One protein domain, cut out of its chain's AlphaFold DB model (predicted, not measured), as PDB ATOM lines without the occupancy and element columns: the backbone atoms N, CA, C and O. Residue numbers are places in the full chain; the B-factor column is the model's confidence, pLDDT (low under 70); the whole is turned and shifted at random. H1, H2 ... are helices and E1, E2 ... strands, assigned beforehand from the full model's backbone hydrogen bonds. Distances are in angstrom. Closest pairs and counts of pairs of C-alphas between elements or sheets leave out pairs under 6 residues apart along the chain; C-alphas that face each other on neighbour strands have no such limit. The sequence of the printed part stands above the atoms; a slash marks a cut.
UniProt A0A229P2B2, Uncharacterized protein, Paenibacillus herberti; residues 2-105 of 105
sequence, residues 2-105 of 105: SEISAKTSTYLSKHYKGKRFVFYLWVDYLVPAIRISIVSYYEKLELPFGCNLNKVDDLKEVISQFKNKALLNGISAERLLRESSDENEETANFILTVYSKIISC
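What this domain is: This is residues 2 to 105 of the 105 residues of an uncharacterized protein of Paenibacillus herberti (UniProt A0A229P2B2). A long, strongly twisted sheet of four strands has two helices over one face, H1 near one end and H2 toward the other, and past H2 the small helix H3 and a wide loop, residues 82 to 94, draw the shape out. These are two layers, helices on one face of a sheet. The printed part has 104 residues with three named helices and four named strands, in the order H1 E1 E2 E3 H2 H3 E4; the sheet runs E2 E1 E4 E3 and is mixed, and the class is mixed, helices and strands. The whole is loose, with a radius of gyration of the C-alphas of 16.5 A, and elongated, spanning 54 by 29 by 20 A.

Where its parts are: Find C-alpha 2 at (88.552, 126.654, 79.918); from there H1 runs through residues 2 to 15, 20.2 A. Next come E1, residues 20 to 28, 25.2 A, and E2, residues 33 to 40, 22.6 A. E3, residues 52 to 56, leads to H2, residues 59 to 69, which begins at C-alpha 59 (81.457, 118.755, 79.061) and covers 15.5 A. H3 is residues 77 to 81, and E4, residues 95 to 104, runs 27.8 A to C-alpha 104 at (98.315, 117.320, 70.127).

How they stand to each other: Start at the sheet, where the hairpin E1 and E2 is antiparallel at 163 degrees; look at N 24 and O 37, 2.9 A apart and within hydrogen-bond range. E1 and E4 are antiparallel at 156 degrees, with N 23 and O 101 at 2.9 A. E4 and edge strand E3 are parallel at 56 degrees, with N 54 and O 96 at 2.9 A. E3, H2 H3, E4 form a strand-helix-strand unit, two parallel neighbour strands with helices between, and its crossover is right-handed. H2 is on the sheet at a height of 7.9 A, over E1 and only just over E4, where 3 of its C-alphas fall, and along the strands, at 4 degrees to E1 on the local plane; its closest C-alphas to E4 are those of Leu 59 and Tyr 99, 5.6 A. H1 is on the sheet too, over E1 and E4; its closest C-alphas to E4 are those of Ser 9 and Ile 103, 7.0 A. H2 and H3 touch, closest at the C-alphas of Asn 68 and Glu 78, 5.4 A, while H1 and H2 are apart. In H1, H2 and H3 every O i to N i+4 pair is within hydrogen-bond range.

The domain as a whole: The C-alphas farthest apart, those of Lys 17 and Ser 85, are 53.7 A from each other. The printed part has no cut; its long links are E2 to E3 and H3 to E4. Mean pLDDT of the printed part is 77.6, and residue 2, residues 43 to 46 and residues 70 to 93 of the model are under 70.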
ATOM      1  N   SER A   2      87.776 126.155  81.073       63.88
ATOM      2  CA  SER A   2      88.552 126.654  79.918       63.88
ATOM      3  C   SER A   2      89.998 127.043  80.261       63.88
ATOM      4  O   SER A   2      90.914 126.675  79.536       63.88
ATOM      5  N   GLU A   3      90.223 127.715  81.393       74.06
ATOM      6  CA  GLU A   3      91.563 128.171  81.789       74.06
ATOM      7  C   GLU A   3      92.519 127.015  82.126       74.06
ATOM      8  O   GLU A   3      93.678 127.029  81.716       74.06
ATOM      9  N   ILE A   4      92.025 125.980  82.816       73.31
ATOM     10  CA  ILE A   4      92.809 124.775  83.131       73.31
ATOM     11  C   ILE A   4      93.187 124.062  81.832       73.31
ATOM     12  O   ILE A   4      94.358 123.769  81.614       73.31
ATOM     13  N   SER A   5      92.227 123.876  80.920       73.19
ATOM     14  CA  SER A   5      92.495 123.269  79.612       73.19
ATOM     15  C   SER A   5      93.539 124.052  78.810       73.19
ATOM     16  O   SER A   5      94.393 123.435  78.172       73.19
ATOM     17  N   ALA A   6      93.490 125.387  78.844       80.31
ATOM     18  CA  ALA A   6      94.444 126.239  78.141       80.31
ATOM     19  C   ALA A   6      95.850 126.136  78.751       80.31
ATOM     20  O   ALA A   6      96.807 125.847  78.034       80.31
ATOM     21  N   LYS A   7      95.980 126.286  80.077       87.69
ATOM     22  CA  LYS A   7      97.273 126.179  80.774       87.69
ATOM     23  C   LYS A   7      97.898 124.800  80.601       87.69
ATOM     24  O   LYS A   7      99.098 124.708  80.348       87.69
ATOM     25  N   THR A   8      97.097 123.738  80.679       87.50
ATOM     26  CA  THR A   8      97.596 122.383  80.454       87.50
ATOM     27  C   THR A   8      98.033 122.176  79.009       87.50
ATOM     28  O   THR A   8      99.107 121.629  78.791       87.50
ATOM     29  N   SER A   9      97.273 122.663  78.024       86.75
ATOM     30  CA  SER A   9      97.687 122.565  76.615       86.75
ATOM     31  C   SER A   9      99.019 123.281  76.378       86.75
ATOM     32  O   SER A   9      99.935 122.690  75.813       86.75
ATOM     33  N   THR A  10      99.177 124.503  76.901       91.62
ATOM     34  CA  THR A  10     100.436 125.262  76.812       91.62
ATOM     35  C   THR A  10     101.604 124.518  77.456       91.62
ATOM     36  O   THR A  10     102.682 124.432  76.867       91.62
ATOM     37  N   TYR A  11     101.406 123.962  78.654       93.81
ATOM     38  CA  TYR A  11     102.435 123.183  79.338       93.81
ATOM     39  C   TYR A  11     102.835 121.943  78.526       93.81
ATOM     40  O   TYR A  11     104.024 121.701  78.310       93.81
ATOM     41  N   LEU A  12     101.856 121.183  78.033       93.69
ATOM     42  CA  LEU A  12     102.121 119.957  77.290       93.69
ATOM     43  C   LEU A  12     102.819 120.241  75.954       93.69
ATOM     44  O   LEU A  12     103.829 119.605  75.665       93.69
ATOM     45  N   SER A  13     102.379 121.246  75.193       92.12
ATOM     46  CA  SER A  13     103.057 121.667  73.955       92.12
ATOM     47  C   SER A  13     104.487 122.151  74.191       92.12
ATOM     48  O   SER A  13     105.376 121.887  73.383       92.12
ATOM     49  N   LYS A  14     104.751 122.820  75.323       95.50
ATOM     50  CA  LYS A  14     106.102 123.280  75.671       95.50
ATOM     51  C   LYS A  14     107.062 122.123  75.970       95.50
ATOM     52  O   LYS A  14     108.237 122.216  75.625       95.50
ATOM     53  N   HIS A  15     106.588 121.067  76.629       95.56
ATOM     54  CA  HIS A  15     107.454 120.021  77.189       95.56
ATOM     55  C   HIS A  15     107.398 118.674  76.452       95.56
ATOM     56  O   HIS A  15     108.326 117.881  76.574       95.56
ATOM     57  N   TYR A  16     106.354 118.415  75.664       93.38
ATOM     58  CA  TYR A  16     106.078 117.113  75.049       93.38
ATOM     59  C   TYR A  16     105.768 117.237  73.551       93.38
ATOM     60  O   TYR A  16     104.835 116.619  73.040       93.38
ATOM     61  N   LYS A  17     106.559 118.038  72.832       92.88
ATOM     62  CA  LYS A  17     106.400 118.272  71.389       92.88
ATOM     63  C   LYS A  17     106.338 116.962  70.593       92.88
ATOM     64  O   LYS A  17     107.155 116.059  70.791       92.88
ATOM     65  N   GLY A  18     105.378 116.868  69.675       90.81
ATOM     66  CA  GLY A  18     105.156 115.684  68.841       90.81
ATOM     67  C   GLY A  18     104.539 114.501  69.593       90.81
ATOM     68  O   GLY A  18     104.444 113.407  69.036       90.81
ATOM     69  N   LYS A  19     104.135 114.683  70.856       91.62
ATOM     70  CA  LYS A  19     103.356 113.698  71.612       91.62
ATOM     71  C   LYS A  19     101.875 114.053  71.569       91.62
ATOM     72  O   LYS A  19     101.479 115.177  71.265       91.62
ATOM     73  N   ARG A  20     101.049 113.055  71.864       91.44
ATOM     74  CA  ARG A  20      99.601 113.200  71.981       91.44
ATOM     75  C   ARG A  20      99.181 112.784  73.380       91.44
ATOM     76  O   ARG A  20      99.766 111.872  73.963       91.44
ATOM     77  N   PHE A  21      98.158 113.444  73.893       91.38
ATOM     78  CA  PHE A  21      97.533 113.137  75.172       91.38
ATOM     79  C   PHE A  21      96.027 113.026  74.974       91.38
ATOM     80  O   PHE A  21      95.470 113.640  74.064       91.38
ATOM     81  N   VAL A  22      95.358 112.271  75.837       90.88
ATOM     82  CA  VAL A  22      93.899 112.293  75.932       90.88
ATOM     83  C   VAL A  22      93.510 112.957  77.243       90.88
ATOM     84  O   VAL A  22      93.900 112.517  78.324       90.88
ATOM     85  N   PHE A  23      92.767 114.052  77.122       90.62
ATOM     86  CA  PHE A  23      92.018 114.648  78.215       90.62
ATOM     87  C   PHE A  23      90.659 113.968  78.272       90.62
ATOM     88  O   PHE A  23      89.994 113.863  77.241       90.62
ATOM     89  N   TYR A  24      90.219 113.544  79.448       91.88
ATOM     90  CA  TYR A  24      88.856 113.067  79.629       91.88
ATOM     91  C   TYR A  24      88.302 113.412  81.009       91.88
ATOM     92  O   TYR A  24      89.044 113.579  81.981       91.88
ATOM     93  N   LEU A  25      86.981 113.555  81.057       92.50
ATOM     94  CA  LEU A  25      86.215 113.947  82.230       92.50
ATOM     95  C   LEU A  25      84.960 113.076  82.336       92.50
ATOM     96  O   LEU A  25      84.247 112.879  81.351       92.50
ATOM     97  N   TRP A  26      84.709 112.558  83.534       92.31
ATOM     98  CA  TRP A  26      83.591 111.663  83.836       92.31
ATOM     99  C   TRP A  26      83.133 111.831  85.289       92.31
ATOM    100  O   TRP A  26      83.838 112.430  86.108       92.31
ATOM    101  N   VAL A  27      81.943 111.319  85.600       88.00
ATOM    102  CA  VAL A  27      81.384 111.323  86.957       88.00
ATOM    103  C   VAL A  27      81.583 109.974  87.615       88.00
ATOM    104  O   VAL A  27      81.070 108.967  87.132       88.00
ATOM    105  N   ASP A  28      82.260 109.980  88.754       84.56
ATOM    106  CA  ASP A  28      82.231 108.860  89.676       84.56
ATOM    107  C   ASP A  28      80.947 108.953  90.508       84.56
ATOM    108  O   ASP A  28      80.686 109.956  91.173       84.56
ATOM    109  N   TYR A  29      80.081 107.948  90.380       72.56
ATOM    110  CA  TYR A  29      78.812 107.904  91.109       72.56
ATOM    111  C   TYR A  29      78.955 107.222  92.474       72.56
ATOM    112  O   TYR A  29      78.129 107.462  93.349       72.56
ATOM    113  N   LEU A  30      79.987 106.385  92.660       74.06
ATOM    114  CA  LEU A  30      80.257 105.706  93.934       74.06
ATOM    115  C   LEU A  30      80.898 106.665  94.932       74.06
ATOM    116  O   LEU A  30      80.620 106.626  96.126       74.06
ATOM    117  N   VAL A  31      81.759 107.538  94.416       79.56
ATOM    118  CA  VAL A  31      82.318 108.669  95.145       79.56
ATOM    119  C   VAL A  31      81.837 109.905  94.410       79.56
ATOM    120  O   VAL A  31      82.327 110.085  93.304       79.56
ATOM    121  N   PRO A  32      80.930 110.740  94.961       78.31
ATOM    122  CA  PRO A  32      80.305 111.861  94.252       78.31
ATOM    123  C   PRO A  32      81.349 112.912  93.851       78.31
ATOM    124  O   PRO A  32      81.525 113.948  94.492       78.31
ATOM    125  N   ALA A  33      82.059 112.626  92.766       85.50
ATOM    126  CA  ALA A  33      83.219 113.349  92.300       85.50
ATOM    127  C   ALA A  33      83.218 113.435  90.775       85.50
ATOM    128  O   ALA A  33      82.917 112.484  90.053       85.50
ATOM    129  N   ILE A  34      83.640 114.593  90.278       88.69
ATOM    130  CA  ILE A  34      84.005 114.761  88.876       88.69
ATOM    131  C   ILE A  34      85.485 114.417  88.761       88.69
ATOM    132  O   ILE A  34      86.331 115.077  89.369       88.69
ATOM    133  N   ARG A  35      85.807 113.391  87.974       90.75
ATOM    134  CA  ARG A  35      87.191 112.991  87.727       90.75
ATOM    135  C   ARG A  35      87.686 113.592  86.424       90.75
ATOM    136  O   ARG A  35      87.009 113.534  85.401       90.75
ATOM    137  N   ILE A  36      88.890 114.152  86.475       91.25
ATOM    138  CA  ILE A  36      89.609 114.706  85.326       91.25
ATOM    139  C   ILE A  36      90.901 113.924  85.175       91.25
ATOM    140  O   ILE A  36      91.597 113.658  86.156       91.25
ATOM    141  N   SER A  37      91.233 113.542  83.952       90.88
ATOM    142  CA  SER A  37      92.451 112.792  83.671       90.88
ATOM    143  C   SER A  37      93.081 113.248  82.368       90.88
ATOM    144  O   SER A  37      92.395 113.583  81.403       90.88
ATOM    145  N   ILE A  38      94.411 113.277  82.374       90.94
ATOM    146  CA  ILE A  38      95.245 113.611  81.225       90.94
ATOM    147  C   ILE A  38      96.340 112.565  81.179       90.94
ATOM    148  O   ILE A  38      97.167 112.492  82.084       90.94
ATOM    149  N   VAL A  39      96.309 111.732  80.150       90.19
ATOM    150  CA  VAL A  39      97.236 110.605  80.010       90.19
ATOM    151  C   VAL A  39      97.871 110.629  78.631       90.19
ATOM    152  O   VAL A  39      97.297 111.177  77.685       90.19
ATOM    153  N   SER A  40      99.075 110.070  78.511       89.81
ATOM    154  CA  SER A  40      99.732 109.907  77.216       89.81
ATOM    155  C   SER A  40      98.868 109.042  76.295       89.81
ATOM    156  O   SER A  40      98.339 108.007  76.695       89.81
ATOM    157  N   TYR A  41      98.704 109.494  75.054       85.50
ATOM    158  CA  TYR A  41      97.937 108.796  74.034       85.50
ATOM    159  C   TYR A  41      98.894 108.062  73.097       85.50
ATOM    160  O   TYR A  41      99.601 108.682  72.299       85.50
ATOM    161  N   TYR A  42      98.898 106.737  73.200       80.12
ATOM    162  CA  TYR A  42      99.507 105.843  72.221       80.12
ATOM    163  C   TYR A  42      98.405 105.401  71.254       80.12
ATOM    164  O   TYR A  42      97.271 105.184  71.674       80.12
ATOM    165  N   GLU A  43      98.699 105.357  69.956       67.12
ATOM    166  CA  GLU A  43      97.689 105.135  68.914       67.12
ATOM    167  C   GLU A  43      96.773 103.944  69.234       67.12
ATOM    168  O   GLU A  43      97.249 102.865  69.577       67.12
ATOM    169  N   LYS A  44      95.455 104.151  69.093       64.81
ATOM    170  CA  LYS A  44      94.389 103.164  69.360       64.81
ATOM    171  C   LYS A  44      94.154 102.798  70.831       64.81
ATOM    172  O   LYS A  44      93.321 101.932  71.081       64.81
ATOM    173  N   LEU A  45      94.809 103.446  71.799       63.47
ATOM    174  CA  LEU A  45      94.423 103.266  73.198       63.47
ATOM    175  C   LEU A  45      93.037 103.891  73.410       63.47
ATOM    176  O   LEU A  45      92.868 105.110  73.316       63.47
ATOM    177  N   GLU A  46      92.030 103.054  73.638       69.75
ATOM    178  CA  GLU A  46      90.721 103.521  74.081       69.75
ATOM    179  C   GLU A  46      90.811 104.082  75.508       69.75
ATOM    180  O   GLU A  46      91.813 103.924  76.212       69.75
ATOM    181  N   LEU A  47      89.766 104.794  75.931       84.12
ATOM    182  CA  LEU A  47      89.670 105.247  77.315       84.12
ATOM    183  C   LEU A  47      89.678 104.020  78.249       84.12
ATOM    184  O   LEU A  47      89.107 102.996  77.880       84.12
ATOM    185  N   PRO A  48      90.289 104.099  79.445       84.00
ATOM    186  CA  PRO A  48      90.589 102.935  80.287       84.00
ATOM    187  C   PRO A  48      89.362 102.422  81.062       84.00
ATOM    188  O   PRO A  48      89.441 102.124  82.251       84.00
ATOM    189  N   PHE A  49      88.204 102.365  80.413       83.38
ATOM    190  CA  PHE A  49      86.943 101.970  81.018       83.38
ATOM    191  C   PHE A  49      86.540 100.588  80.508       83.38
ATOM    192  O   PHE A  49      86.374 100.387  79.310       83.38
ATOM    193  N   GLY A  50      86.345  99.640  81.424       79.62
ATOM    194  CA  GLY A  50      85.841  98.294  81.119       79.62
ATOM    195  C   GLY A  50      84.315  98.227  80.988       79.62
ATOM    196  O   GLY A  50      83.725  97.209  81.334       79.62
ATOM    197  N   CYS A  51      83.668  99.320  80.582       81.88
ATOM    198  CA  CYS A  51      82.213  99.442  80.494       81.88
ATOM    199  C   CYS A  51      81.785 100.142  79.199       81.88
ATOM    200  O   CYS A  51      82.609 100.679  78.457       81.88
ATOM    201  N   ASN A  52      80.478 100.153  78.932       85.50
ATOM    202  CA  ASN A  52      79.932 100.843  77.770       85.50
ATOM    203  C   ASN A  52      80.083 102.356  77.940       85.50
ATOM    204  O   ASN A  52      79.722 102.915  78.976       85.50
ATOM    205  N   LEU A  53      80.594 103.027  76.910       88.94
ATOM    206  CA  LEU A  53      80.835 104.465  76.941       88.94
ATOM    207  C   LEU A  53      79.798 105.217  76.120       88.94
ATOM    208  O   LEU A  53      79.666 104.993  74.920       88.94
ATOM    209  N   ASN A  54      79.145 106.183  76.758       90.88
ATOM    210  CA  ASN A  54      78.436 107.248  76.067       90.88
ATOM    211  C   ASN A  54      79.383 108.450  75.928       90.88
ATOM    212  O   ASN A  54      79.573 109.219  76.874       90.88
ATOM    213  N   LYS A  55      80.041 108.572  74.773       91.69
ATOM    214  CA  LYS A  55      80.958 109.687  74.499       91.69
ATOM    215  C   LYS A  55      80.151 110.924  74.124       91.69
ATOM    216  O   LYS A  55      79.365 110.872  73.186       91.69
ATOM    217  N   VAL A  56      80.377 112.015  74.847       93.38
ATOM    218  CA  VAL A  56      79.696 113.296  74.628       93.38
ATOM    219  C   VAL A  56      80.690 114.366  74.199       93.38
ATOM    220  O   VAL A  56      81.845 114.365  74.635       93.38
ATOM    221  N   ASP A  57      80.225 115.296  73.368       91.12
ATOM    222  CA  ASP A  57      81.051 116.378  72.823       91.12
ATOM    223  C   ASP A  57      81.014 117.650  73.686       91.12
ATOM    224  O   ASP A  57      81.912 118.491  73.582       91.12
ATOM    225  N   ASP A  58      80.026 117.790  74.578       90.19
ATOM    226  CA  ASP A  58      79.944 118.892  75.539       90.19
ATOM    227  C   ASP A  58      80.174 118.401  76.977       90.19
ATOM    228  O   ASP A  58      79.442 117.579  77.528       90.19
ATOM    229  N   LEU A  59      81.177 118.981  77.641       89.06
ATOM    230  CA  LEU A  59      81.457 118.755  79.061       89.06
ATOM    231  C   LEU A  59      80.243 119.055  79.961       89.06
ATOM    232  O   LEU A  59      80.130 118.482  81.047       89.06
ATOM    233  N   LYS A  60      79.337 119.949  79.535       89.81
ATOM    234  CA  LYS A  60      78.109 120.271  80.274       89.81
ATOM    235  C   LYS A  60      77.200 119.059  80.419       89.81
ATOM    236  O   LYS A  60      76.509 118.969  81.429       89.81
ATOM    237  N   GLU A  61      77.224 118.124  79.474       89.75
ATOM    238  CA  GLU A  61      76.439 116.893  79.564       89.75
ATOM    239  C   GLU A  61      76.934 116.012  80.712       89.75
ATOM    240  O   GLU A  61      76.131 115.514  81.499       89.75
ATOM    241  N   VAL A  62      78.253 115.907  80.894       89.69
ATOM    242  CA  VAL A  62      78.837 115.189  82.036       89.69
ATOM    243  C   VAL A  62      78.505 115.889  83.358       89.69
ATOM    244  O   VAL A  62      78.154 115.236  84.338       89.69
ATOM    245  N   ILE A  63      78.550 117.224  83.394       87.31
ATOM    246  CA  ILE A  63      78.154 117.999  84.584       87.31
ATOM    247  C   ILE A  63      76.658 117.825  84.886       87.31
ATOM    248  O   ILE A  63      76.275 117.756  86.051       87.31
ATOM    249  N   SER A  64      75.809 117.742  83.863       86.12
ATOM    250  CA  SER A  64      74.378 117.474  84.030       86.12
ATOM    251  C   SER A  64      74.155 116.102  84.673       86.12
ATOM    252  O   SER A  64      73.423 115.984  85.649       86.12
ATOM    253  N   GLN A  65      74.889 115.075  84.228       82.69
ATOM    254  CA  GLN A  65      74.859 113.752  84.865       82.69
ATOM    255  C   GLN A  65      75.307 113.807  86.329       82.69
ATOM    256  O   GLN A  65      74.702 113.150  87.169       82.69
ATOM    257  N   PHE A  66      76.320 114.615  86.654       82.56
ATOM    258  CA  PHE A  66      76.746 114.813  88.040       82.56
ATOM    259  C   PHE A  66      75.604 115.360  88.899       82.56
ATOM    260  O   PHE A  66      75.298 114.804  89.945       82.56
ATOM    261  N   LYS A  67      74.933 116.414  88.426       78.88
ATOM    262  CA  LYS A  67      73.800 117.020  89.138       78.88
ATOM    263  C   LYS A  67      72.656 116.032  89.356       78.88
ATOM    264  O   LYS A  67      72.067 116.026  90.430       78.88
ATOM    265  N   ASN A  68      72.376 115.190  88.367       75.62
ATOM    266  CA  ASN A  68      71.176 114.358  88.381       75.62
ATOM    267  C   ASN A  68      71.399 113.009  89.074       75.62
ATOM    268  O   ASN A  68      70.484 112.456  89.678       75.62
ATOM    269  N   LYS A  69      72.618 112.464  88.994       71.31
ATOM    270  CA  LYS A  69      72.924 111.088  89.416       71.31
ATOM    271  C   LYS A  69      73.951 110.970  90.532       71.31
ATOM    272  O   LYS A  69      74.033 109.896  91.117       71.31
ATOM    273  N   ALA A  70      74.756 111.995  90.823       67.06
ATOM    274  CA  ALA A  70      75.697 111.886  91.935       67.06
ATOM    275  C   ALA A  70      74.904 111.752  93.236       67.06
ATOM    276  O   ALA A  70      74.145 112.651  93.608       67.06
ATOM    277  N   LEU A  71      75.050 110.599  93.888       61.84
ATOM    278  CA  LEU A  71      74.423 110.313  95.166       61.84
ATOM    279  C   LEU A  71      75.334 110.857  96.273       61.84
ATOM    280  O   LEU A  71      76.458 110.392  96.451       61.84
ATOM    281  N   LEU A  72      74.865 111.843  97.025       61.59
ATOM    282  CA  LEU A  72      75.482 112.258  98.284       61.59
ATOM    283  C   LEU A  72      74.770 111.466  99.387       61.59
ATOM    284  O   LEU A  72      73.586 111.678  99.633       61.59
ATOM    285  N   ASN A  73      75.468 110.517 100.019       53.62
ATOM    286  CA  ASN A  73      74.916 109.633 101.060       53.62
ATOM    287  C   ASN A  73      73.704 108.781 100.613       53.62
ATOM    288  O   ASN A  73      72.759 108.610 101.375       53.62
ATOM    289  N   GLY A  74      73.712 108.254  99.382       53.72
ATOM    290  CA  GLY A  74      72.615 107.417  98.857       53.72
ATOM    291  C   GLY A  74      71.435 108.199  98.265       53.72
ATOM    292  O   GLY A  74      70.524 107.604  97.701       53.72
ATOM    293  N   ILE A  75      71.474 109.535  98.312       52.34
ATOM    294  CA  ILE A  75      70.419 110.414  97.798       52.34
ATOM    295  C   ILE A  75      70.978 111.221  96.624       52.34
ATOM    296  O   ILE A  75      72.032 111.845  96.754       52.34
ATOM    297  N   SER A  76      70.303 111.220  95.468       55.97
ATOM    298  CA  SER A  76      70.763 112.001  94.311       55.97
ATOM    299  C   SER A  76      70.803 113.491  94.637       55.97
ATOM    300  O   SER A  76      69.965 113.999  95.381       55.97
ATOM    301  N   ALA A  77      71.777 114.216  94.085       56.62
ATOM    302  CA  ALA A  77      71.903 115.654  94.308       56.62
ATOM    303  C   ALA A  77      70.640 116.434  93.874       56.62
ATOM    304  O   ALA A  77      70.303 117.440  94.494       56.62
ATOM    305  N   GLU A  78      69.880 115.933  92.893       53.72
ATOM    306  CA  GLU A  78      68.538 116.436  92.560       53.72
ATOM    307  C   GLU A  78      67.478 116.136  93.639       53.72
ATOM    308  O   GLU A  78      66.662 117.012  93.923       53.72
ATOM    309  N   ARG A  79      67.493 114.955  94.280       48.38
ATOM    310  CA  ARG A  79      66.617 114.622  95.426       48.38
ATOM    311  C   ARG A  79      66.938 115.419  96.687       48.38
ATOM    312  O   ARG A  79      66.060 115.656  97.503       48.38
ATOM    313  N   LEU A  80      68.185 115.835  96.880       52.34
ATOM    314  CA  LEU A  80      68.535 116.732  97.986       52.34
ATOM    315  C   LEU A  80      68.001 118.156  97.762       52.34
ATOM    316  O   LEU A  80      67.835 118.904  98.719       52.34
ATOM    317  N   LEU A  81      67.711 118.524  96.508       52.56
ATOM    318  CA  LEU A  81      67.076 119.794  96.129       52.56
ATOM    319  C   LEU A  81      65.542 119.693  96.033       52.56
ATOM    320  O   LEU A  81      64.856 120.713  96.035       52.56
ATOM    321  N   ARG A  82      65.015 118.469  95.935       49.53
ATOM    322  CA  ARG A  82      63.596 118.097  95.917       49.53
ATOM    323  C   ARG A  82      63.404 117.001  96.961       49.53
ATOM    324  O   ARG A  82      63.414 115.828  96.607       49.53
ATOM    325  N   GLU A  83      63.349 117.363  98.237       51.75
ATOM    326  CA  GLU A  83      63.157 116.414  99.341       51.75
ATOM    327  C   GLU A  83      62.103 115.337  98.980       51.75
ATOM    328  O   GLU A  83      61.080 115.698  98.403       51.75
ATOM    329  N   SER A  84      62.309 114.063  99.364       46.41
ATOM    330  CA  SER A  84      61.344 112.930  99.349       46.41
ATOM    331  C   SER A  84      61.297 111.942  98.150       46.41
ATOM    332  O   SER A  84      61.541 112.271  96.994       46.41
ATOM    333  N   SER A  85      60.972 110.687  98.510       43.69
ATOM    334  CA  SER A  85      60.409 109.558  97.730       43.69
ATOM    335  C   SER A  85      61.263 108.807  96.691       43.69
ATOM    336  O   SER A  85      61.463 109.311  95.585       43.69
ATOM    337  N   ASP A  86      61.647 107.571  97.077       40.62
ATOM    338  CA  ASP A  86      61.580 106.272  96.346       40.62
ATOM    339  C   ASP A  86      62.807 105.652  95.646       40.62
ATOM    340  O   ASP A  86      63.091 105.845  94.465       40.62
ATOM    341  N   GLU A  87      63.555 104.861  96.409       48.28
ATOM    342  CA  GLU A  87      64.627 103.979  95.945       48.28
ATOM    343  C   GLU A  87      64.052 102.730  95.265       48.28
ATOM    344  O   GLU A  87      63.375 101.945  95.922       48.28
ATOM    345  N   ASN A  88      64.350 102.515  93.976       40.88
ATOM    346  CA  ASN A  88      64.462 101.163  93.431       40.88
ATOM    347  C   ASN A  88      65.168 101.106  92.063       40.88
ATOM    348  O   ASN A  88      64.966 101.981  91.225       40.88
ATOM    349  N   GLU A  89      65.903  99.999  91.883       42.66
ATOM    350  CA  GLU A  89      66.294  99.347  90.615       42.66
ATOM    351  C   GLU A  89      67.405 100.036  89.784       42.66
ATOM    352  O   GLU A  89      67.494 101.249  89.684       42.66
ATOM    353  N   GLU A  90      68.359  99.357  89.143       40.69
ATOM    354  CA  GLU A  90      68.578  97.943  88.825       40.69
ATOM    355  C   GLU A  90      70.027  97.804  88.314       40.69
ATOM    356  O   GLU A  90      70.639  98.775  87.857       40.69
ATOM    357  N   THR A  91      70.590  96.595  88.337       39.81
ATOM    358  CA  THR A  91      71.928  96.268  87.807       39.81
ATOM    359  C   THR A  91      71.932  96.233  86.267       39.81
ATOM    360  O   THR A  91      72.236  95.219  85.643       39.81
ATOM    361  N   ALA A  92      71.549  97.341  85.634       43.59
ATOM    362  CA  ALA A  92      71.549  97.512  84.187       43.59
ATOM    363  C   ALA A  92      72.974  97.760  83.669       43.59
ATOM    364  O   ALA A  92      73.780  98.403  84.342       43.59
ATOM    365  N   ASN A  93      73.267  97.273  82.456       58.81
ATOM    366  CA  ASN A  93      74.464  97.575  81.662       58.81
ATOM    367  C   ASN A  93      75.012  98.980  81.962       58.81
ATOM    368  O   ASN A  93      74.462  99.973  81.488       58.81
ATOM    369  N   PHE A  94      76.078  99.068  82.763       72.75
ATOM    370  CA  PHE A  94      76.583 100.352  83.239       72.75
ATOM    371  C   PHE A  94      77.130 101.161  82.058       72.75
ATOM    372  O   PHE A  94      78.156 100.806  81.470       72.75
ATOM    373  N   ILE A  95      76.421 102.233  81.697       84.44
ATOM    374  CA  ILE A  95      76.840 103.184  80.668       84.44
ATOM    375  C   ILE A  95      77.487 104.380  81.356       84.44
ATOM    376  O   ILE A  95      76.833 105.117  82.099       84.44
ATOM    377  N   LEU A  96      78.770 104.595  81.073       86.94
ATOM    378  CA  LEU A  96      79.510 105.742  81.568       86.94
ATOM    379  C   LEU A  96      79.500 106.874  80.541       86.94
ATOM    380  O   LEU A  96      80.031 106.739  79.438       86.94
ATOM    381  N   THR A  97      78.937 108.018  80.927       91.06
ATOM    382  CA  THR A  97      79.025 109.244  80.129       91.06
ATOM    383  C   THR A  97      80.389 109.893  80.329       91.06
ATOM    384  O   THR A  97      80.761 110.234  81.454       91.06
ATOM    385  N   VAL A  98      81.128 110.086  79.237       93.19
ATOM    386  CA  VAL A  98      82.485 110.636  79.265       93.19
ATOM    387  C   VAL A  98      82.671 111.692  78.186       93.19
ATOM    388  O   VAL A  98      82.370 111.472  77.014       93.19
ATOM    389  N   TYR A  99      83.215 112.837  78.580       93.50
ATOM    390  CA  TYR A  99      83.764 113.813  77.646       93.50
ATOM    391  C   TYR A  99      85.238 113.488  77.434       93.50
ATOM    392  O   TYR A  99      85.961 113.250  78.403       93.50
ATOM    393  N   SER A 100      85.715 113.510  76.190       92.00
ATOM    394  CA  SER A 100      87.139 113.327  75.913       92.00
ATOM    395  C   SER A 100      87.611 114.161  74.734       92.00
ATOM    396  O   SER A 100      86.858 114.428  73.803       92.00
ATOM    397  N   LYS A 101      88.878 114.568  74.770       90.50
ATOM    398  CA  LYS A 101      89.523 115.338  73.712       90.50
ATOM    399  C   LYS A 101      90.983 114.934  73.586       90.50
ATOM    400  O   LYS A 101      91.704 114.853  74.579       90.50
ATOM    401  N   ILE A 102      91.432 114.732  72.352       89.94
ATOM    402  CA  ILE A 102      92.854 114.534  72.070       89.94
ATOM    403  C   ILE A 102      93.551 115.896  72.049       89.94
ATOM    404  O   ILE A 102      93.097 116.832  71.388       89.94
ATOM    405  N   ILE A 103      94.663 115.991  72.768       90.06
ATOM    406  CA  ILE A 103      95.569 117.135  72.780       90.06
ATOM    407  C   ILE A 103      96.811 116.730  71.988       90.06
ATOM    408  O   ILE A 103      97.491 115.767  72.342       90.06
ATOM    409  N   SER A 104      97.088 117.461  70.913       90.19
ATOM    410  CA  SER A 104      98.315 117.320  70.127       90.19
ATOM    411  C   SER A 104      99.282 118.430  70.522       90.19
ATOM    412  O   SER A 104      98.876 119.591  70.579       90.19
ATOM    413  N   CYS A 105     100.527 118.058  70.818       88.62
ATOM    414  CA  CYS A 105     101.520 118.936  71.431       88.62
ATOM    415  C   CYS A 105     102.601 119.407  70.463       88.62
ATOM    416  O   CYS A 105     103.154 118.568  69.713       88.62
TER     417      CYS A 105